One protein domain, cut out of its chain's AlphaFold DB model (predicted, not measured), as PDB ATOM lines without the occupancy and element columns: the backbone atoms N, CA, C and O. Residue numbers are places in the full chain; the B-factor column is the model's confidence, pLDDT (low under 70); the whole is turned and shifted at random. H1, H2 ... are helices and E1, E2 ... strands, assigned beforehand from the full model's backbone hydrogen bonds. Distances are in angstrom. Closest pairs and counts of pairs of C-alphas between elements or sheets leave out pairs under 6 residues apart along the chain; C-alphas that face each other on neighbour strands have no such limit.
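AT A GLANCE: This is residues 268 to 400 of the 940 residues of an uncharacterized protein of Candidatus Parcubacteria bacterium (UniProt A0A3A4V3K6). A curled, twisted wall of six strands has the helices H1 and H2 over one face and the helix H3 over the opposite face. H1, by far the longest helix, crosses the strands with its last residues over E2, and its residues 268 to 273 stick out free of the body; the small helix H4 lies beyond H3, off the sheet. The printed part has 133 residues, with four named helices and six named strands in the order H1 E1 E2 H2 E3 E4 E5 E6 H3 H4. The mixed sheet runs E1 E2 E3 E4 E6 E5, and the class is mixed, helices and strands. The whole is compact, with a radius of gyration of the C-alphas of 14.6 A and spans of 43 by 32 by 31 A.

HOW THE PARTS SIT: H1, residues 268 to 290, is followed by the antiparallel hairpin of E1, residues 294 to 297, and E2, residues 301 to 307, with N 295 and O 303 2.9 A apart. H1 runs across the strands, at 78 degrees to E2 on the local plane; the C-alphas of Leu 288 and Asp 306 are their closest, 7.2 A apart. H2, residues 314 to 320, touches residues 278 to 285 of H1, about perpendicular at 76 degrees, closest at the C-alphas of Ser 281 and Ala 317, 6.6 A. E3, residues 325 to 330, is parallel to E2, with N 306 and O 327 2.8 A apart; E2, H2 and E3 form a strand-helix-strand unit, parallel neighbour strands joined through a helix, with a right-handed crossover. H2 is on the same face as H1, at a height of 8.8 A over the sheet. E4, residues 335 to 340, forms a hairpin with E3, with N 328 and O 337 2.8 A apart. E5, residues 352 to 354, and E6, residues 358 to 361, form another, with N 352 and O 360 2.8 A apart; E6 is also antiparallel to E4, with N 338 and O 359 2.8 A apart. H3, residues 373 to 380, is on the opposite face at a height of 9.0 A, along the strands at 12 degrees to E3 on the local plane; the C-alphas of Trp 329 and Ile 373 are their closest, 7.4 A. H4, residues 387 to 394, is not on the sheet; it is close to H3 but not clearly touching, with the C-alphas of Lys 374 and Leu 390 closest at 7.0 A. Every O i to N i+4 pair is within hydrogen-bond range in H1, H2 and H3, and 3 of 4 in H4.

IN THESE COORDINATES: H1 begins at C-alpha 268 (18.040, -6.190, 67.733) and measures 33.9 A from first to last C-alpha. E2 measures 19.2 A, E4 17.1 A and E3 16.5 A. H4 ends at C-alpha 394 (19.167, 9.623, 29.497).

THE WHOLE: The C-alphas of Ala 268 and Ser 388 are the two farthest apart, 46.1 A. The printed part has no cut, and the links E4 to E5 and E6 to H3 are long, with 11 residues each. The mean pLDDT of the printed part is 90.3; residues 391 to 400 are under 70.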
ATOM      1  N   ALA A 268      18.392  -4.875  68.272       97.06
ATOM      2  CA  ALA A 268      18.040  -6.190  67.733       97.06
ATOM      3  C   ALA A 268      17.037  -6.104  66.564       97.06
ATOM      4  O   ALA A 268      17.212  -6.772  65.543       97.06
ATOM      5  N   ASP A 269      16.040  -5.223  66.651       96.94
ATOM      6  CA  ASP A 269      15.055  -5.040  65.581       96.94
ATOM      7  C   ASP A 269      15.666  -4.311  64.375       96.94
ATOM      8  O   ASP A 269      15.307  -4.567  63.219       96.94
ATOM      9  N   TRP A 270      16.607  -3.395  64.626       97.12
ATOM     10  CA  TRP A 270      17.393  -2.752  63.573       97.12
ATOM     11  C   TRP A 270      18.313  -3.736  62.855       97.12
ATOM     12  O   TRP A 270      18.450  -3.644  61.639       97.12
ATOM     13  N   SER A 271      18.842  -4.744  63.551       97.38
ATOM     14  CA  SER A 271      19.583  -5.845  62.925       97.38
ATOM     15  C   SER A 271      18.733  -6.628  61.921       97.38
ATOM     16  O   SER A 271      19.160  -6.871  60.789       97.38
ATOM     17  N   LEU A 272      17.488  -6.961  62.275       97.06
ATOM     18  CA  LEU A 272      16.559  -7.629  61.356       97.06
ATOM     19  C   LEU A 272      16.181  -6.740  60.165       97.06
ATOM     20  O   LEU A 272      16.113  -7.218  59.030       97.06
ATOM     21  N   HIS A 273      15.969  -5.444  60.402       96.38
ATOM     22  CA  HIS A 273      15.728  -4.479  59.332       96.38
ATOM     23  C   HIS A 273      16.931  -4.378  58.382       96.38
ATOM     24  O   HIS A 273      16.774  -4.515  57.168       96.38
ATOM     25  N   GLN A 274      18.139  -4.240  58.928       96.75
ATOM     26  CA  GLN A 274      19.373  -4.131  58.158       96.75
ATOM     27  C   GLN A 274      19.619  -5.378  57.302       96.75
ATOM     28  O   GLN A 274      20.058  -5.271  56.158       96.75
ATOM     29  N   LYS A 275      19.256  -6.569  57.795       97.19
ATOM     30  CA  LYS A 275      19.298  -7.808  57.005       97.19
ATOM     31  C   LYS A 275      18.462  -7.708  55.724       97.19
ATOM     32  O   LYS A 275      18.928  -8.108  54.655       97.19
ATOM     33  N   LYS A 276      17.244  -7.155  55.810       96.88
ATOM     34  CA  LYS A 276      16.360  -6.936  54.648       96.88
ATOM     35  C   LYS A 276      16.951  -5.894  53.694       96.88
ATOM     36  O   LYS A 276      16.990  -6.120  52.483       96.88
ATOM     37  N   VAL A 277      17.478  -4.797  54.240       96.00
ATOM     38  CA  VAL A 277      18.135  -3.717  53.484       96.00
ATOM     39  C   VAL A 277      19.335  -4.232  52.682       96.00
ATOM     40  O   VAL A 277      19.462  -3.921  51.493       96.00
ATOM     41  N   ILE A 278      20.183  -5.072  53.284       95.94
ATOM     42  CA  ILE A 278      21.322  -5.706  52.606       95.94
ATOM     43  C   ILE A 278      20.839  -6.630  51.485       95.94
ATOM     44  O   ILE A 278      21.327  -6.536  50.359       95.94
ATOM     45  N   ALA A 279      19.854  -7.491  51.759       96.25
ATOM     46  CA  ALA A 279      19.323  -8.414  50.758       96.25
ATOM     47  C   ALA A 279      18.749  -7.677  49.534       96.25
ATOM     48  O   ALA A 279      19.012  -8.079  48.399       96.25
ATOM     49  N   ARG A 280      18.016  -6.572  49.745       96.38
ATOM     50  CA  ARG A 280      17.527  -5.704  48.660       96.38
ATOM     51  C   ARG A 280      18.682  -5.065  47.896       96.38
ATOM     52  O   ARG A 280      18.698  -5.117  46.672       96.38
ATOM     53  N   SER A 281      19.667  -4.521  48.609       96.88
ATOM     54  CA  SER A 281      20.830  -3.861  48.003       96.88
ATOM     55  C   SER A 281      21.606  -4.808  47.088       96.88
ATOM     56  O   SER A 281      21.930  -4.436  45.966       96.88
ATOM     57  N   LEU A 282      21.829  -6.054  47.514       96.69
ATOM     58  CA  LEU A 282      22.501  -7.069  46.699       96.69
ATOM     59  C   LEU A 282      21.734  -7.396  45.409       96.69
ATOM     60  O   LEU A 282      22.352  -7.496  44.352       96.69
ATOM     61  N   LYS A 283      20.399  -7.511  45.474       97.06
ATOM     62  CA  LYS A 283      19.555  -7.720  44.283       97.06
ATOM     63  C   LYS A 283      19.618  -6.532  43.321       97.06
ATOM     64  O   LYS A 283      19.710  -6.728  42.113       97.06
ATOM     65  N   VAL A 284      19.586  -5.306  43.852       97.25
ATOM     66  CA  VAL A 284      19.701  -4.088  43.038       97.25
ATOM     67  C   VAL A 284      21.069  -4.034  42.360       97.25
ATOM     68  O   VAL A 284      21.113  -3.842  41.151       97.25
ATOM     69  N   ILE A 285      22.164  -4.287  43.081       97.56
ATOM     70  CA  ILE A 285      23.516  -4.312  42.498       97.56
ATOM     71  C   ILE A 285      23.604  -5.337  41.361       97.56
ATOM     72  O   ILE A 285      24.077  -4.995  40.285       97.56
ATOM     73  N   GLU A 286      23.086  -6.554  41.551       97.12
ATOM     74  CA  GLU A 286      23.052  -7.570  40.489       97.12
ATOM     75  C   GLU A 286      22.258  -7.091  39.257       97.12
ATOM     76  O   GLU A 286      22.625  -7.370  38.115       97.12
ATOM     77  N   SER A 287      21.170  -6.346  39.466       96.06
ATOM     78  CA  SER A 287      20.382  -5.773  38.372       96.06
ATOM     79  C   SER A 287      21.117  -4.642  37.637       96.06
ATOM     80  O   SER A 287      21.059  -4.587  36.411       96.06
ATOM     81  N   LEU A 288      21.857  -3.794  38.363       95.44
ATOM     82  CA  LEU A 288      22.703  -2.738  37.797       95.44
ATOM     83  C   LEU A 288      23.869  -3.346  36.999       95.44
ATOM     84  O   LEU A 288      24.175  -2.883  35.904       95.44
ATOM     85  N   GLU A 289      24.465  -4.436  37.494       95.94
ATOM     86  CA  GLU A 289      25.490  -5.210  36.782       95.94
ATOM     87  C   GLU A 289      24.970  -5.774  35.459       95.94
ATOM     88  O   GLU A 289      25.612  -5.608  34.422       95.94
ATOM     89  N   LYS A 290      23.783  -6.395  35.473       95.38
ATOM     90  CA  LYS A 290      23.128  -6.922  34.262       95.38
ATOM     91  C   LYS A 290      22.771  -5.823  33.263       95.38
ATOM     92  O   LYS A 290      22.807  -6.071  32.063       95.38
ATOM     93  N   ALA A 291      22.457  -4.625  33.751       91.94
ATOM     94  CA  ALA A 291      22.220  -3.444  32.930       91.94
ATOM     95  C   ALA A 291      23.519  -2.785  32.420       91.94
ATOM     96  O   ALA A 291      23.453  -1.796  31.697       91.94
ATOM     97  N   GLY A 292      24.699  -3.299  32.790       93.56
ATOM     98  CA  GLY A 292      25.981  -2.727  32.382       93.56
ATOM     99  C   GLY A 292      26.301  -1.383  33.041       93.56
ATOM    100  O   GLY A 292      27.125  -0.641  32.512       93.56
ATOM    101  N   LEU A 293      25.683  -1.070  34.188       94.69
ATOM    102  CA  LEU A 293      25.871   0.174  34.953       94.69
ATOM    103  C   LEU A 293      27.089   0.110  35.878       94.69
ATOM    104  O   LEU A 293      27.050   0.498  37.049       94.69
ATOM    105  N   PHE A 294      28.185  -0.398  35.331       95.94
ATOM    106  CA  PHE A 294      29.484  -0.393  35.969       95.94
ATOM    107  C   PHE A 294      30.582  -0.109  34.954       95.94
ATOM    108  O   PHE A 294      30.456  -0.428  33.772       95.94
ATOM    109  N   PHE A 295      31.677   0.463  35.441       95.31
ATOM    110  CA  PHE A 295      32.792   0.897  34.610       95.31
ATOM    111  C   PHE A 295      34.116   0.585  35.294       95.31
ATOM    112  O   PHE A 295      34.210   0.624  36.520       95.31
ATOM    113  N   ASP A 296      35.148   0.313  34.504       95.44
ATOM    114  CA  ASP A 296      36.510   0.187  35.006       95.44
ATOM    115  C   ASP A 296      37.235   1.528  34.871       95.44
ATOM    116  O   ASP A 296      37.134   2.216  33.857       95.44
ATOM    117  N   SER A 297      37.989   1.900  35.899       96.00
ATOM    118  CA  SER A 297      38.825   3.097  35.919       96.00
ATOM    119  C   SER A 297      40.209   2.739  36.435       96.00
ATOM    120  O   SER A 297      40.350   2.066  37.462       96.00
ATOM    121  N   LYS A 298      41.261   3.218  35.762       95.62
ATOM    122  CA  LYS A 298      42.631   2.999  36.248       95.62
ATOM    123  C   LYS A 298      42.839   3.781  37.540       95.62
ATOM    124  O   LYS A 298      43.378   3.243  38.512       95.62
ATOM    125  N   ARG A 299      42.350   5.028  37.571       95.88
ATOM    126  CA  ARG A 299      42.429   5.890  38.753       95.88
ATOM    127  C   ARG A 299      41.523   5.397  39.864       95.88
ATOM    128  O   ARG A 299      42.023   5.168  40.956       95.88
ATOM    129  N   TYR A 300      40.249   5.131  39.593       96.50
ATOM    130  CA  TYR A 300      39.231   4.931  40.635       96.50
ATOM    131  C   TYR A 300      38.793   3.480  40.860       96.50
ATOM    132  O   TYR A 300      37.964   3.229  41.731       96.50
ATOM    133  N   GLY A 301      39.400   2.522  40.150       96.00
ATOM    134  CA  GLY A 301      39.047   1.104  40.252       96.00
ATOM    135  C   GLY A 301      37.691   0.801  39.617       96.00
ATOM    136  O   GLY A 301      37.274   1.496  38.691       96.00
ATOM    137  N   LYS A 302      37.000  -0.234  40.098       97.00
ATOM    138  CA  LYS A 302      35.676  -0.594  39.567       97.00
ATOM    139  C   LYS A 302      34.604   0.355  40.116       97.00
ATOM    140  O   LYS A 302      34.471   0.500  41.332       97.00
ATOM    141  N   ILE A 303      33.831   0.984  39.238       97.69
ATOM    142  CA  ILE A 303      32.813   1.991  39.559       97.69
ATOM    143  C   ILE A 303      31.421   1.383  39.376       97.69
ATOM    144  O   ILE A 303      31.132   0.853  38.308       97.69
ATOM    145  N   LEU A 304      30.550   1.492  40.382       97.75
ATOM    146  CA  LEU A 304      29.120   1.179  40.271       97.75
ATOM    147  C   LEU A 304      28.300   2.469  40.172       97.75
ATOM    148  O   LEU A 304      28.521   3.391  40.959       97.75
ATOM    149  N   VAL A 305      27.321   2.509  39.266       97.12
ATOM    150  CA  VAL A 305      26.414   3.651  39.088       97.12
ATOM    151  C   VAL A 305      24.986   3.271  39.485       97.12
ATOM    152  O   VAL A 305      24.332   2.471  38.822       97.12
ATOM    153  N   ASP A 306      24.492   3.855  40.576       97.44
ATOM    154  CA  ASP A 306      23.144   3.658  41.115       97.44
ATOM    155  C   ASP A 306      22.203   4.800  40.704       97.44
ATOM    156  O   ASP A 306      22.172   5.868  41.326       97.44
ATOM    157  N   ILE A 307      21.423   4.552  39.650       94.38
ATOM    158  CA  ILE A 307      20.416   5.477  39.121       94.38
ATOM    159  C   ILE A 307      19.141   5.431  39.975       94.38
ATOM    160  O   ILE A 307      18.519   4.382  40.154       94.38
ATOM    161  N   GLY A 308      18.710   6.594  40.460       93.44
ATOM    162  CA  GLY A 308      17.538   6.762  41.321       93.44
ATOM    163  C   GLY A 308      17.802   6.459  42.798       93.44
ATOM    164  O   GLY A 308      16.860   6.489  43.602       93.44
ATOM    165  N   ALA A 309      19.063   6.211  43.181       94.56
ATOM    166  CA  ALA A 309      19.466   5.924  44.557       94.56
ATOM    167  C   ALA A 309      18.780   4.669  45.152       94.56
ATOM    168  O   ALA A 309      18.206   4.733  46.245       94.56
ATOM    169  N   LYS A 310      18.799   3.546  44.424       95.94
ATOM    170  CA  LYS A 310      18.096   2.297  44.760       95.94
ATOM    171  C   LYS A 310      18.903   1.345  45.648       95.94
ATOM    172  O   LYS A 310      18.313   0.484  46.306       95.94
ATOM    173  N   VAL A 311      20.230   1.465  45.701       96.88
ATOM    174  CA  VAL A 311      21.074   0.634  46.574       96.88
ATOM    175  C   VAL A 311      20.997   1.191  47.998       96.88
ATOM    176  O   VAL A 311      21.743   2.086  48.389       96.88
ATOM    177  N   ALA A 312      20.072   0.656  48.794       94.69
ATOM    178  CA  ALA A 312      19.750   1.178  50.124       94.69
ATOM    179  C   ALA A 312      20.940   1.177  51.110       94.69
ATOM    180  O   ALA A 312      21.096   2.121  51.877       94.69
ATOM    181  N   SER A 313      21.814   0.164  51.061       94.25
ATOM    182  CA  SER A 313      23.064   0.110  51.849       94.25
ATOM    183  C   SER A 313      24.194   0.988  51.283       94.25
ATOM    184  O   SER A 313      25.274   1.050  51.867       94.25
ATOM    185  N   GLY A 314      23.972   1.644  50.140       95.25
ATOM    186  CA  GLY A 314      24.915   2.558  49.505       95.25
ATOM    187  C   GLY A 314      26.298   1.954  49.248       95.25
ATOM    188  O   GLY A 314      26.429   0.830  48.756       95.25
ATOM    189  N   PHE A 315      27.332   2.726  49.593       95.62
ATOM    190  CA  PHE A 315      28.725   2.406  49.285       95.62
ATOM    191  C   PHE A 315      29.232   1.122  49.951       95.62
ATOM    192  O   PHE A 315      30.023   0.419  49.333       95.62
ATOM    193  N   ASP A 316      28.757   0.756  51.147       94.38
ATOM    194  CA  ASP A 316      29.202  -0.483  51.811       94.38
ATOM    195  C   ASP A 316      28.853  -1.723  50.983       94.38
ATOM    196  O   ASP A 316      29.679  -2.618  50.805       94.38
ATOM    197  N   ALA A 317      27.627  -1.772  50.450       95.56
ATOM    198  CA  ALA A 317      27.188  -2.888  49.623       95.56
ATOM    199  C   ALA A 317      27.898  -2.897  48.267       95.56
ATOM    200  O   ALA A 317      28.280  -3.965  47.792       95.56
ATOM    201  N   ALA A 318      28.120  -1.720  47.672       96.69
ATOM    202  CA  ALA A 318      28.937  -1.605  46.471       96.69
ATOM    203  C   ALA A 318      30.358  -2.139  46.735       96.69
ATOM    204  O   ALA A 318      30.819  -3.033  46.026       96.69
ATOM    205  N   LYS A 319      31.032  -1.697  47.803       95.62
ATOM    206  CA  LYS A 319      32.389  -2.162  48.102       95.62
ATOM    207  C   LYS A 319      32.462  -3.657  48.349       95.62
ATOM    208  O   LYS A 319      33.324  -4.316  47.772       95.62
ATOM    209  N   ALA A 320      31.556  -4.203  49.153       93.31
ATOM    210  CA  ALA A 320      31.512  -5.636  49.417       93.31
ATOM    211  C   ALA A 320      31.328  -6.467  48.129       93.31
ATOM    212  O   ALA A 320      31.808  -7.596  48.048       93.31
ATOM    213  N   CYS A 321      30.684  -5.905  47.101       95.50
ATOM    214  CA  CYS A 321      30.563  -6.500  45.767       95.50
ATOM    215  C   CYS A 321      31.776  -6.248  44.844       95.50
ATOM    216  O   CYS A 321      31.719  -6.591  43.663       95.50
ATOM    217  N   GLY A 322      32.875  -5.695  45.360       95.38
ATOM    218  CA  GLY A 322      34.123  -5.480  44.625       95.38
ATOM    219  C   GLY A 322      34.222  -4.136  43.901       95.38
ATOM    220  O   GLY A 322      35.067  -4.000  43.020       95.38
ATOM    221  N   TYR A 323      33.378  -3.156  44.240       96.88
ATOM    222  CA  TYR A 323      33.434  -1.812  43.659       96.88
ATOM    223  C   TYR A 323      34.285  -0.869  44.505       96.88
ATOM    224  O   TYR A 323      34.037  -0.666  45.687       96.88
ATOM    225  N   ASP A 324      35.291  -0.249  43.904       96.38
ATOM    226  CA  ASP A 324      36.157   0.716  44.582       96.38
ATOM    227  C   ASP A 324      35.531   2.104  44.677       96.38
ATOM    228  O   ASP A 324      35.931   2.891  45.539       96.38
ATOM    229  N   THR A 325      34.565   2.381  43.802       97.31
ATOM    230  CA  THR A 325      33.870   3.658  43.689       97.31
ATOM    231  C   THR A 325      32.384   3.435  43.445       97.31
ATOM    232  O   THR A 325      31.975   2.516  42.736       97.31
ATOM    233  N   TYR A 326      31.564   4.296  44.028       97.94
ATOM    234  CA  TYR A 326      30.115   4.247  43.956       97.94
ATOM    235  C   TYR A 326      29.560   5.631  43.652       97.94
ATOM    236  O   TYR A 326      29.839   6.589  44.375       97.94
ATOM    237  N   ILE A 327      28.770   5.720  42.588       97.75
ATOM    238  CA  ILE A 327      28.078   6.930  42.161       97.75
ATOM    239  C   ILE A 327      26.591   6.721  42.421       97.75
ATOM    240  O   ILE A 327      25.961   5.861  41.816       97.75
ATOM    241  N   LYS A 328      26.026   7.525  43.312       97.25
ATOM    242  CA  LYS A 328      24.598   7.590  43.609       97.25
ATOM    243  C   LYS A 328      24.011   8.786  42.869       97.25
ATOM    244  O   LYS A 328      24.310   9.928  43.215       97.25
ATOM    245  N   TRP A 329      23.188   8.522  41.862       96.06
ATOM    246  CA  TRP A 329      22.657   9.534  40.950       96.06
ATOM    247  C   TRP A 329      21.142   9.664  41.105       96.06
ATOM    248  O   TRP A 329      20.420   8.726  40.784       96.06
ATOM    249  N   ALA A 330      20.650  10.796  41.614       94.56
ATOM    250  CA  ALA A 330      19.216  11.034  41.811       94.56
ATOM    251  C   ALA A 330      18.852  12.512  41.542       94.56
ATOM    252  O   ALA A 330      18.486  13.245  42.472       94.56
ATOM    253  N   PRO A 331      18.984  12.984  40.287       93.31
ATOM    254  CA  PRO A 331      18.743  14.378  39.926       93.31
ATOM    255  C   PRO A 331      17.302  14.820  40.197       93.31
ATOM    256  O   PRO A 331      17.080  15.968  40.568       93.31
ATOM    257  N   GLU A 332      16.336  13.900  40.131       89.88
ATOM    258  CA  GLU A 332      14.933  14.136  40.488       89.88
ATOM    259  C   GLU A 332      14.735  14.475  41.975       89.88
ATOM    260  O   GLU A 332      13.708  15.025  42.362       89.88
ATOM    261  N   LYS A 333      15.732  14.158  42.811       87.88
ATOM    262  CA  LYS A 333      15.793  14.502  44.239       87.88
ATOM    263  C   LYS A 333      16.763  15.658  44.513       87.88
ATOM    264  O   LYS A 333      17.090  15.892  45.674       87.88
ATOM    265  N   GLY A 334      17.267  16.332  43.473       89.19
ATOM    266  CA  GLY A 334      18.250  17.411  43.603       89.19
ATOM    267  C   GLY A 334      19.618  16.943  44.113       89.19
ATOM    268  O   GLY A 334      20.356  17.735  44.692       89.19
ATOM    269  N   PHE A 335      19.958  15.658  43.956       90.75
ATOM    270  CA  PHE A 335      21.066  15.036  44.679       90.75
ATOM    271  C   PHE A 335      21.955  14.174  43.778       90.75
ATOM    272  O   PHE A 335      21.478  13.353  42.991       90.75
ATOM    273  N   PHE A 336      23.267  14.275  43.982       94.81
ATOM    274  CA  PHE A 336      24.198  13.232  43.566       94.81
ATOM    275  C   PHE A 336      25.340  13.102  44.574       94.81
ATOM    276  O   PHE A 336      25.684  14.049  45.289       94.81
ATOM    277  N   PHE A 337      25.919  11.909  44.633       96.38
ATOM    278  CA  PHE A 337      26.991  11.590  45.561       96.38
ATOM    279  C   PHE A 337      27.954  10.579  44.958       96.38
ATOM    280  O   PHE A 337      27.537   9.559  44.415       96.38
ATOM    281  N   ILE A 338      29.242  10.850  45.089       97.44
ATOM    282  CA  ILE A 338      30.330   9.965  44.696       97.44
ATOM    283  C   ILE A 338      31.078   9.600  45.970       97.44
ATOM    284  O   ILE A 338      31.446  10.487  46.734       97.44
ATOM    285  N   SER A 339      31.323   8.312  46.186       96.19
ATOM    286  CA  SER A 339      32.217   7.821  47.233       96.19
ATOM    287  C   SER A 339      33.232   6.869  46.628       96.19
ATOM    288  O   SER A 339      32.869   6.003  45.832       96.19
ATOM    289  N   SER A 340      34.499   7.024  46.991       95.38
ATOM    290  CA  SER A 340      35.592   6.197  46.498       95.38
ATOM    291  C   SER A 340      36.517   5.766  47.630       95.38
ATOM    292  O   SER A 340      36.728   6.472  48.612       95.38
ATOM    293  N   THR A 341      37.118   4.592  47.476       92.81
ATOM    294  CA  THR A 341      38.241   4.162  48.323       92.81
ATOM    295  C   THR A 341      39.545   4.890  47.986       92.81
ATOM    296  O   THR A 341      40.504   4.804  48.754       92.81
ATOM    297  N   LYS A 342      39.578   5.618  46.865       93.19
ATOM    298  CA  LYS A 342      40.724   6.379  46.365       93.19
ATOM    299  C   LYS A 342      40.412   7.880  46.370       93.19
ATOM    300  O   LYS A 342      39.253   8.283  46.406       93.19
ATOM    301  N   GLU A 343      41.450   8.711  46.358       93.25
ATOM    302  CA  GLU A 343      41.310  10.174  46.328       93.25
ATOM    303  C   GLU A 343      40.715  10.635  44.990       93.25
ATOM    304  O   GLU A 343      41.323  10.417  43.946       93.25
ATOM    305  N   ILE A 344      39.545  11.274  45.029       94.50
ATOM    306  CA  ILE A 344      38.870  11.943  43.915       94.50
ATOM    307  C   ILE A 344      39.623  13.238  43.612       94.50
ATOM    308  O   ILE A 344      39.538  14.225  44.341       94.50
ATOM    309  N   THR A 345      40.375  13.215  42.517       94.31
ATOM    310  CA  THR A 345      41.178  14.361  42.056       94.31
ATOM    311  C   THR A 345      40.426  15.257  41.075       94.31
ATOM    312  O   THR A 345      40.799  16.414  40.877       94.31
ATOM    313  N   ASP A 346      39.358  14.737  40.468       95.06
ATOM    314  CA  ASP A 346      38.539  15.479  39.520       95.06
ATOM    315  C   ASP A 346      37.640  16.489  40.237       95.06
ATOM    316  O   ASP A 346      37.152  16.259  41.345       95.06
ATOM    317  N   LYS A 347      37.396  17.620  39.571       94.62
ATOM    318  CA  LYS A 347      36.415  18.619  39.999       94.62
ATOM    319  C   LYS A 347      35.190  18.536  39.105       94.62
ATOM    320  O   LYS A 347      35.323  18.438  37.881       94.62
ATOM    321  N   PHE A 348      34.010  18.633  39.699       94.56
ATOM    322  CA  PHE A 348      32.738  18.658  38.978       94.56
ATOM    323  C   PHE A 348      32.156  20.070  38.978       94.56
ATOM    324  O   PHE A 348      32.497  20.886  39.836       94.56
ATOM    325  N   SER A 349      31.306  20.360  37.993       92.81
ATOM    326  CA  SER A 349      30.633  21.658  37.836       92.81
ATOM    327  C   SER A 349      29.740  22.035  39.028       92.81
ATOM    328  O   SER A 349      29.489  23.215  39.257       92.81
ATOM    329  N   GLN A 350      29.309  21.048  39.819       93.38
ATOM    330  CA  GLN A 350      28.460  21.227  40.992       93.38
ATOM    331  C   GLN A 350      28.873  20.290  42.134       93.38
ATOM    332  O   GLN A 350      29.453  19.232  41.897       93.38
ATOM    333  N   GLY A 351      28.524  20.651  43.370       91.81
ATOM    334  CA  GLY A 351      28.828  19.886  44.583       91.81
ATOM    335  C   GLY A 351      30.169  20.263  45.218       91.81
ATOM    336  O   GLY A 351      30.891  21.130  44.730       91.81
ATOM    337  N   ILE A 352      30.485  19.615  46.336       89.88
ATOM    338  CA  ILE A 352      31.686  19.868  47.132       89.88
ATOM    339  C   ILE A 352      32.462  18.575  47.381       89.88
ATOM    340  O   ILE A 352      31.882  17.509  47.595       89.88
ATOM    341  N   SER A 353      33.790  18.686  47.380       89.62
ATOM    342  CA  SER A 353      34.682  17.614  47.821       89.62
ATOM    343  C   SER A 353      34.670  17.528  49.345       89.62
ATOM    344  O   SER A 353      34.926  18.520  50.026       89.62
ATOM    345  N   VAL A 354      34.456  16.327  49.874       85.12
ATOM    346  CA  VAL A 354      34.500  16.026  51.308       85.12
ATOM    347  C   VAL A 354      35.581  14.978  51.546       85.12
ATOM    348  O   VAL A 354      35.534  13.880  50.986       85.12
ATOM    349  N   ARG A 355      36.597  15.339  52.344       82.75
ATOM    350  CA  ARG A 355      37.754  14.483  52.692       82.75
ATOM    351  C   ARG A 355      38.472  13.877  51.474       82.75
ATOM    352  O   ARG A 355      39.142  12.853  51.578       82.75
ATOM    353  N   ARG A 356      38.300  14.508  50.306       88.94
ATOM    354  CA  ARG A 356      38.833  14.128  48.989       88.94
ATOM    355  C   ARG A 356      38.442  12.746  48.470       88.94
ATOM    356  O   ARG A 356      38.837  12.393  47.374       88.94
ATOM    357  N   THR A 357      37.689  11.944  49.209       91.00
ATOM    358  CA  THR A 357      37.209  10.623  48.767       91.00
ATOM    359  C   THR A 357      35.713  10.614  48.504       91.00
ATOM    360  O   THR A 357      35.173   9.616  48.032       91.00
ATOM    361  N   MET A 358      35.040  11.718  48.820       93.69
ATOM    362  CA  MET A 358      33.632  11.916  48.550       93.69
ATOM    363  C   MET A 358      33.420  13.210  47.781       93.69
ATOM    364  O   MET A 358      34.102  14.209  48.014       93.69
ATOM    365  N   TRP A 359      32.440  13.197  46.890       94.75
ATOM    366  CA  TRP A 359      31.929  14.394  46.244       94.75
ATOM    367  C   TRP A 359      30.417  14.411  46.387       94.75
ATOM    368  O   TRP A 359      29.752  13.460  45.978       94.75
ATOM    369  N   ILE A 360      29.866  15.459  46.987       93.69
ATOM    370  CA  ILE A 360      28.444  15.520  47.320       93.69
ATOM    371  C   ILE A 360      27.823  16.815  46.819       93.69
ATOM    372  O   ILE A 360      28.344  17.902  47.062       93.69
ATOM    373  N   LYS A 361      26.668  16.702  46.166       92.25
ATOM    374  CA  LYS A 361      25.687  17.785  46.118       92.25
ATOM    375  C   LYS A 361      24.629  17.501  47.185       92.25
ATOM    376  O   LYS A 361      23.852  16.558  47.008       92.25
ATOM    377  N   PRO A 362      24.601  18.261  48.292       81.12
ATOM    378  CA  PRO A 362      23.615  18.058  49.344       81.12
ATOM    379  C   PRO A 362      22.198  18.261  48.806       81.12
ATOM    380  O   PRO A 362      21.960  19.164  48.013       81.12
ATOM    381  N   SER A 363      21.233  17.486  49.295       79.44
ATOM    382  CA  SER A 363      19.819  17.655  48.918       79.44
ATOM    383  C   SER A 363      19.179  18.937  49.470       79.44
ATOM    384  O   SER A 363      18.040  19.237  49.137       79.44
ATOM    385  N   LEU A 364      19.865  19.638  50.379       75.56
ATOM    386  CA  LEU A 364      19.450  20.940  50.913       75.56
ATOM    387  C   LEU A 364      19.798  22.095  49.971       75.56
ATOM    388  O   LEU A 364      19.222  23.175  50.083       75.56
ATOM    389  N   ASP A 365      20.747  21.871  49.064       82.06
ATOM    390  CA  ASP A 365      21.011  22.799  47.982       82.06
ATOM    391  C   ASP A 365      19.868  22.674  46.968       82.06
ATOM    392  O   ASP A 365      19.811  21.712  46.196       82.06
ATOM    393  N   ASN A 366      18.944  23.638  47.032       83.94
ATOM    394  CA  ASN A 366      17.737  23.697  46.208       83.94
ATOM    395  C   ASN A 366      18.038  23.904  44.719       83.94
ATOM    396  O   ASN A 366      17.124  23.769  43.904       83.94
ATOM    397  N   ASP A 367      19.285  24.219  44.351       89.00
ATOM    398  CA  ASP A 367      19.655  24.339  42.951       89.00
ATOM    399  C   ASP A 367      19.482  22.980  42.254       89.00
ATOM    400  O   ASP A 367      19.872  21.939  42.803       89.00
ATOM    401  N   PRO A 368      18.918  22.939  41.036       91.25
ATOM    402  CA  PRO A 368      18.784  21.697  40.288       91.25
ATOM    403  C   PRO A 368      20.158  21.066  40.027       91.25
ATOM    404  O   PRO A 368      21.185  21.749  40.001       91.25
ATOM    405  N   VAL A 369      20.189  19.745  39.833       92.56
ATOM    406  CA  VAL A 369      21.425  19.064  39.427       92.56
ATOM    407  C   VAL A 369      21.745  19.465  37.987       92.56
ATOM    408  O   VAL A 369      21.054  19.041  37.065       92.56
ATOM    409  N   THR A 370      22.756  20.314  37.806       95.00
ATOM    410  CA  THR A 370      23.198  20.817  36.491       95.00
ATOM    411  C   THR A 370      24.367  20.021  35.930       95.00
ATOM    412  O   THR A 370      24.511  19.916  34.713       95.00
ATOM    413  N   VAL A 371      25.175  19.411  36.805       94.06
ATOM    414  CA  VAL A 371      26.146  18.396  36.395       94.06
ATOM    415  C   VAL A 371      25.398  17.244  35.721       94.06
ATOM    416  O   VAL A 371      24.329  16.836  36.173       94.06
ATOM    417  N   THR A 372      25.940  16.713  34.628       94.56
ATOM    418  CA  THR A 372      25.341  15.563  33.936       94.56
ATOM    419  C   THR A 372      25.988  14.266  34.398       94.56
ATOM    420  O   THR A 372      27.163  14.232  34.767       94.56
ATOM    421  N   ILE A 373      25.238  13.166  34.343       94.06
ATOM    422  CA  ILE A 373      25.804  11.851  34.649       94.06
ATOM    423  C   ILE A 373      26.913  11.487  33.663       94.06
ATOM    424  O   ILE A 373      27.914  10.890  34.059       94.06
ATOM    425  N   LYS A 374      26.760  11.918  32.403       93.19
ATOM    426  CA  LYS A 374      27.793  11.832  31.383       93.19
ATOM    427  C   LYS A 374      29.076  12.493  31.874       93.19
ATOM    428  O   LYS A 374      30.051  11.772  32.021       93.19
ATOM    429  N   GLU A 375      29.056  13.784  32.236       93.81
ATOM    430  CA  GLU A 375      30.232  14.507  32.764       93.81
ATOM    431  C   GLU A 375      30.917  13.727  33.896       93.81
ATOM    432  O   GLU A 375      32.142  13.577  33.898       93.81
ATOM    433  N   VAL A 376      30.130  13.213  34.849       95.44
ATOM    434  CA  VAL A 376      30.667  12.447  35.977       95.44
ATOM    435  C   VAL A 376      31.375  11.183  35.497       95.44
ATOM    436  O   VAL A 376      32.512  10.927  35.896       95.44
ATOM    437  N   ILE A 377      30.732  10.397  34.636       94.88
ATOM    438  CA  ILE A 377      31.288   9.139  34.138       94.88
ATOM    439  C   ILE A 377      32.506   9.394  33.247       94.88
ATOM    440  O   ILE A 377      33.507   8.710  33.446       94.88
ATOM    441  N   GLU A 378      32.503  10.382  32.340       93.62
ATOM    442  CA  GLU A 378      33.672  10.647  31.475       93.62
ATOM    443  C   GLU A 378      34.912  10.961  32.322       93.62
ATOM    444  O   GLU A 378      35.987  10.400  32.095       93.62
ATOM    445  N   LYS A 379      34.745  11.805  33.351       95.50
ATOM    446  CA  LYS A 379      35.825  12.177  34.273       95.50
ATOM    447  C   LYS A 379      36.299  10.991  35.104       95.50
ATOM    448  O   LYS A 379      37.501  10.781  35.236       95.50
ATOM    449  N   MET A 380      35.376  10.191  35.635       95.56
ATOM    450  CA  MET A 380      35.709   9.078  36.530       95.56
ATOM    451  C   MET A 380      36.240   7.841  35.786       95.56
ATOM    452  O   MET A 380      36.935   7.016  36.371       95.56
ATOM    453  N   THR A 381      35.965   7.682  34.495       93.81
ATOM    454  CA  THR A 381      36.386   6.500  33.711       93.81
ATOM    455  C   THR A 381      37.635   6.733  32.868       93.81
ATOM    456  O   THR A 381      38.000   5.895  32.047       93.81
ATOM    457  N   ASP A 382      38.326   7.858  33.068       87.94
ATOM    458  CA  ASP A 382      39.493   8.241  32.263       87.94
ATOM    459  C   ASP A 382      39.146   8.351  30.763       87.94
ATOM    460  O   ASP A 382      39.955   8.002  29.903       87.94
ATOM    461  N   GLY A 383      37.910   8.767  30.451       84.88
ATOM    462  CA  GLY A 383      37.360   8.793  29.094       84.88
ATOM    463  C   GLY A 383      37.048   7.415  28.491       84.88
ATOM    464  O   GLY A 383      36.551   7.349  27.370       84.88
ATOM    465  N   ASN A 384      37.302   6.314  29.209       82.88
ATOM    466  CA  ASN A 384      37.042   4.952  28.735       82.88
ATOM    467  C   ASN A 384      35.612   4.514  29.069       82.88
ATOM    468  O   ASN A 384      35.404   3.562  29.823       82.88
ATOM    469  N   PHE A 385      34.615   5.191  28.506       85.44
ATOM    470  CA  PHE A 385      33.235   4.721  28.587       85.44
ATOM    471  C   PHE A 385      32.541   4.792  27.228       85.44
ATOM    472  O   PHE A 385      32.789   5.678  26.412       85.44
ATOM    473  N   ASP A 386      31.658   3.827  26.990       82.62
ATOM    474  CA  ASP A 386      30.834   3.773  25.792       82.62
ATOM    475  C   ASP A 386      29.599   4.664  25.977       82.62
ATOM    476  O   ASP A 386      28.659   4.311  26.696       82.62
ATOM    477  N   ALA A 387      29.612   5.832  25.329       77.38
ATOM    478  CA  ALA A 387      28.555   6.835  25.440       77.38
ATOM    479  C   ALA A 387      27.183   6.344  24.963       77.38
ATOM    480  O   ALA A 387      26.164   6.874  25.413       77.38
ATOM    481  N   SER A 388      27.138   5.308  24.120       78.50
ATOM    482  CA  SER A 388      25.870   4.742  23.657       78.50
ATOM    483  C   SER A 388      25.055   4.122  24.804       78.50
ATOM    484  O   SER A 388      23.835   4.271  24.844       78.50
ATOM    485  N   ARG A 389      25.725   3.552  25.818       76.06
ATOM    486  CA  ARG A 389      25.084   2.978  27.016       76.06
ATOM    487  C   ARG A 389      24.418   4.024  27.908       76.06
ATOM    488  O   ARG A 389      23.464   3.713  28.612       76.06
ATOM    489  N   LEU A 390      24.922   5.259  27.900       74.00
ATOM    490  CA  LEU A 390      24.353   6.361  28.678       74.00
ATOM    491  C   LEU A 390      23.150   6.999  27.989       74.00
ATOM    492  O   LEU A 390      22.186   7.342  28.666       74.00
ATOM    493  N   GLN A 391      23.163   7.090  26.658       68.69
ATOM    494  CA  GLN A 391      22.020   7.605  25.898       68.69
ATOM    495  C   GLN A 391      20.752   6.766  26.102       68.69
ATOM    496  O   GLN A 391      19.658   7.322  26.155       68.69
ATOM    497  N   GLU A 392      20.873   5.448  26.286       67.19
ATOM    498  CA  GLU A 392      19.725   4.596  26.633       67.19
ATOM    499  C   GLU A 392      19.114   4.940  28.007       67.19
ATOM    500  O   GLU A 392      17.905   4.790  28.200       67.19
ATOM    501  N   LEU A 393      19.922   5.451  28.944       66.75
ATOM    502  CA  LEU A 393      19.494   5.861  30.288       66.75
ATOM    503  C   LEU A 393      18.937   7.288  30.309       66.75
ATOM    504  O   LEU A 393      17.939   7.542  30.982       66.75
ATOM    505  N   GLU A 394      19.569   8.211  29.577       67.62
ATOM    506  CA  GLU A 394      19.167   9.623  29.497       67.62
ATOM    507  C   GLU A 394      17.852   9.805  28.722       67.62
ATOM    508  O   GLU A 394      17.021  10.622  29.110       67.62
ATOM    509  N   ASN A 395      17.595   8.988  27.696       59.03
ATOM    510  CA  ASN A 395      16.382   9.073  26.871       59.03
ATOM    511  C   ASN A 395      15.125   8.459  27.522       59.03
ATOM    512  O   ASN A 395      14.142   8.177  26.836       59.03
ATOM    513  N   GLY A 396      15.145   8.195  28.833       50.44
ATOM    514  CA  GLY A 396      14.013   7.580  29.530       50.44
ATOM    515  C   GLY A 396      13.674   6.183  29.000       50.44
ATOM    516  O   GLY A 396      12.519   5.752  29.087       50.44
ATOM    517  N   GLY A 397      14.664   5.475  28.435       43.25
ATOM    518  CA  GLY A 397      14.507   4.111  27.953       43.25
ATOM    519  C   GLY A 397      13.849   3.259  29.034       43.25
ATOM    520  O   GLY A 397      14.262   3.269  30.193       43.25
ATOM    521  N   LYS A 398      12.776   2.554  28.664       43.75
ATOM    522  CA  LYS A 398      11.906   1.739  29.526       43.75
ATOM    523  C   LYS A 398      12.628   0.543  30.190       43.75
ATOM    524  O   LYS A 398      12.134  -0.575  30.144       43.75
ATOM    525  N   MET A 399      13.756   0.732  30.874       45.22
ATOM    526  CA  MET A 399      14.249  -0.256  31.844       45.22
ATOM    527  C   MET A 399      13.356  -0.313  33.095       45.22
ATOM    528  O   MET A 399      13.335  -1.325  33.796       45.22
ATOM    529  N   GLY A 400      12.542   0.723  33.344       43.38
ATOM    530  CA  GLY A 400      11.583   0.758  34.450       43.38
ATOM    531  C   GLY A 400      10.505  -0.336  34.401       43.38
ATOM    532  O   GLY A 400      10.093  -0.810  35.457       43.38
TER     533      GLY A 400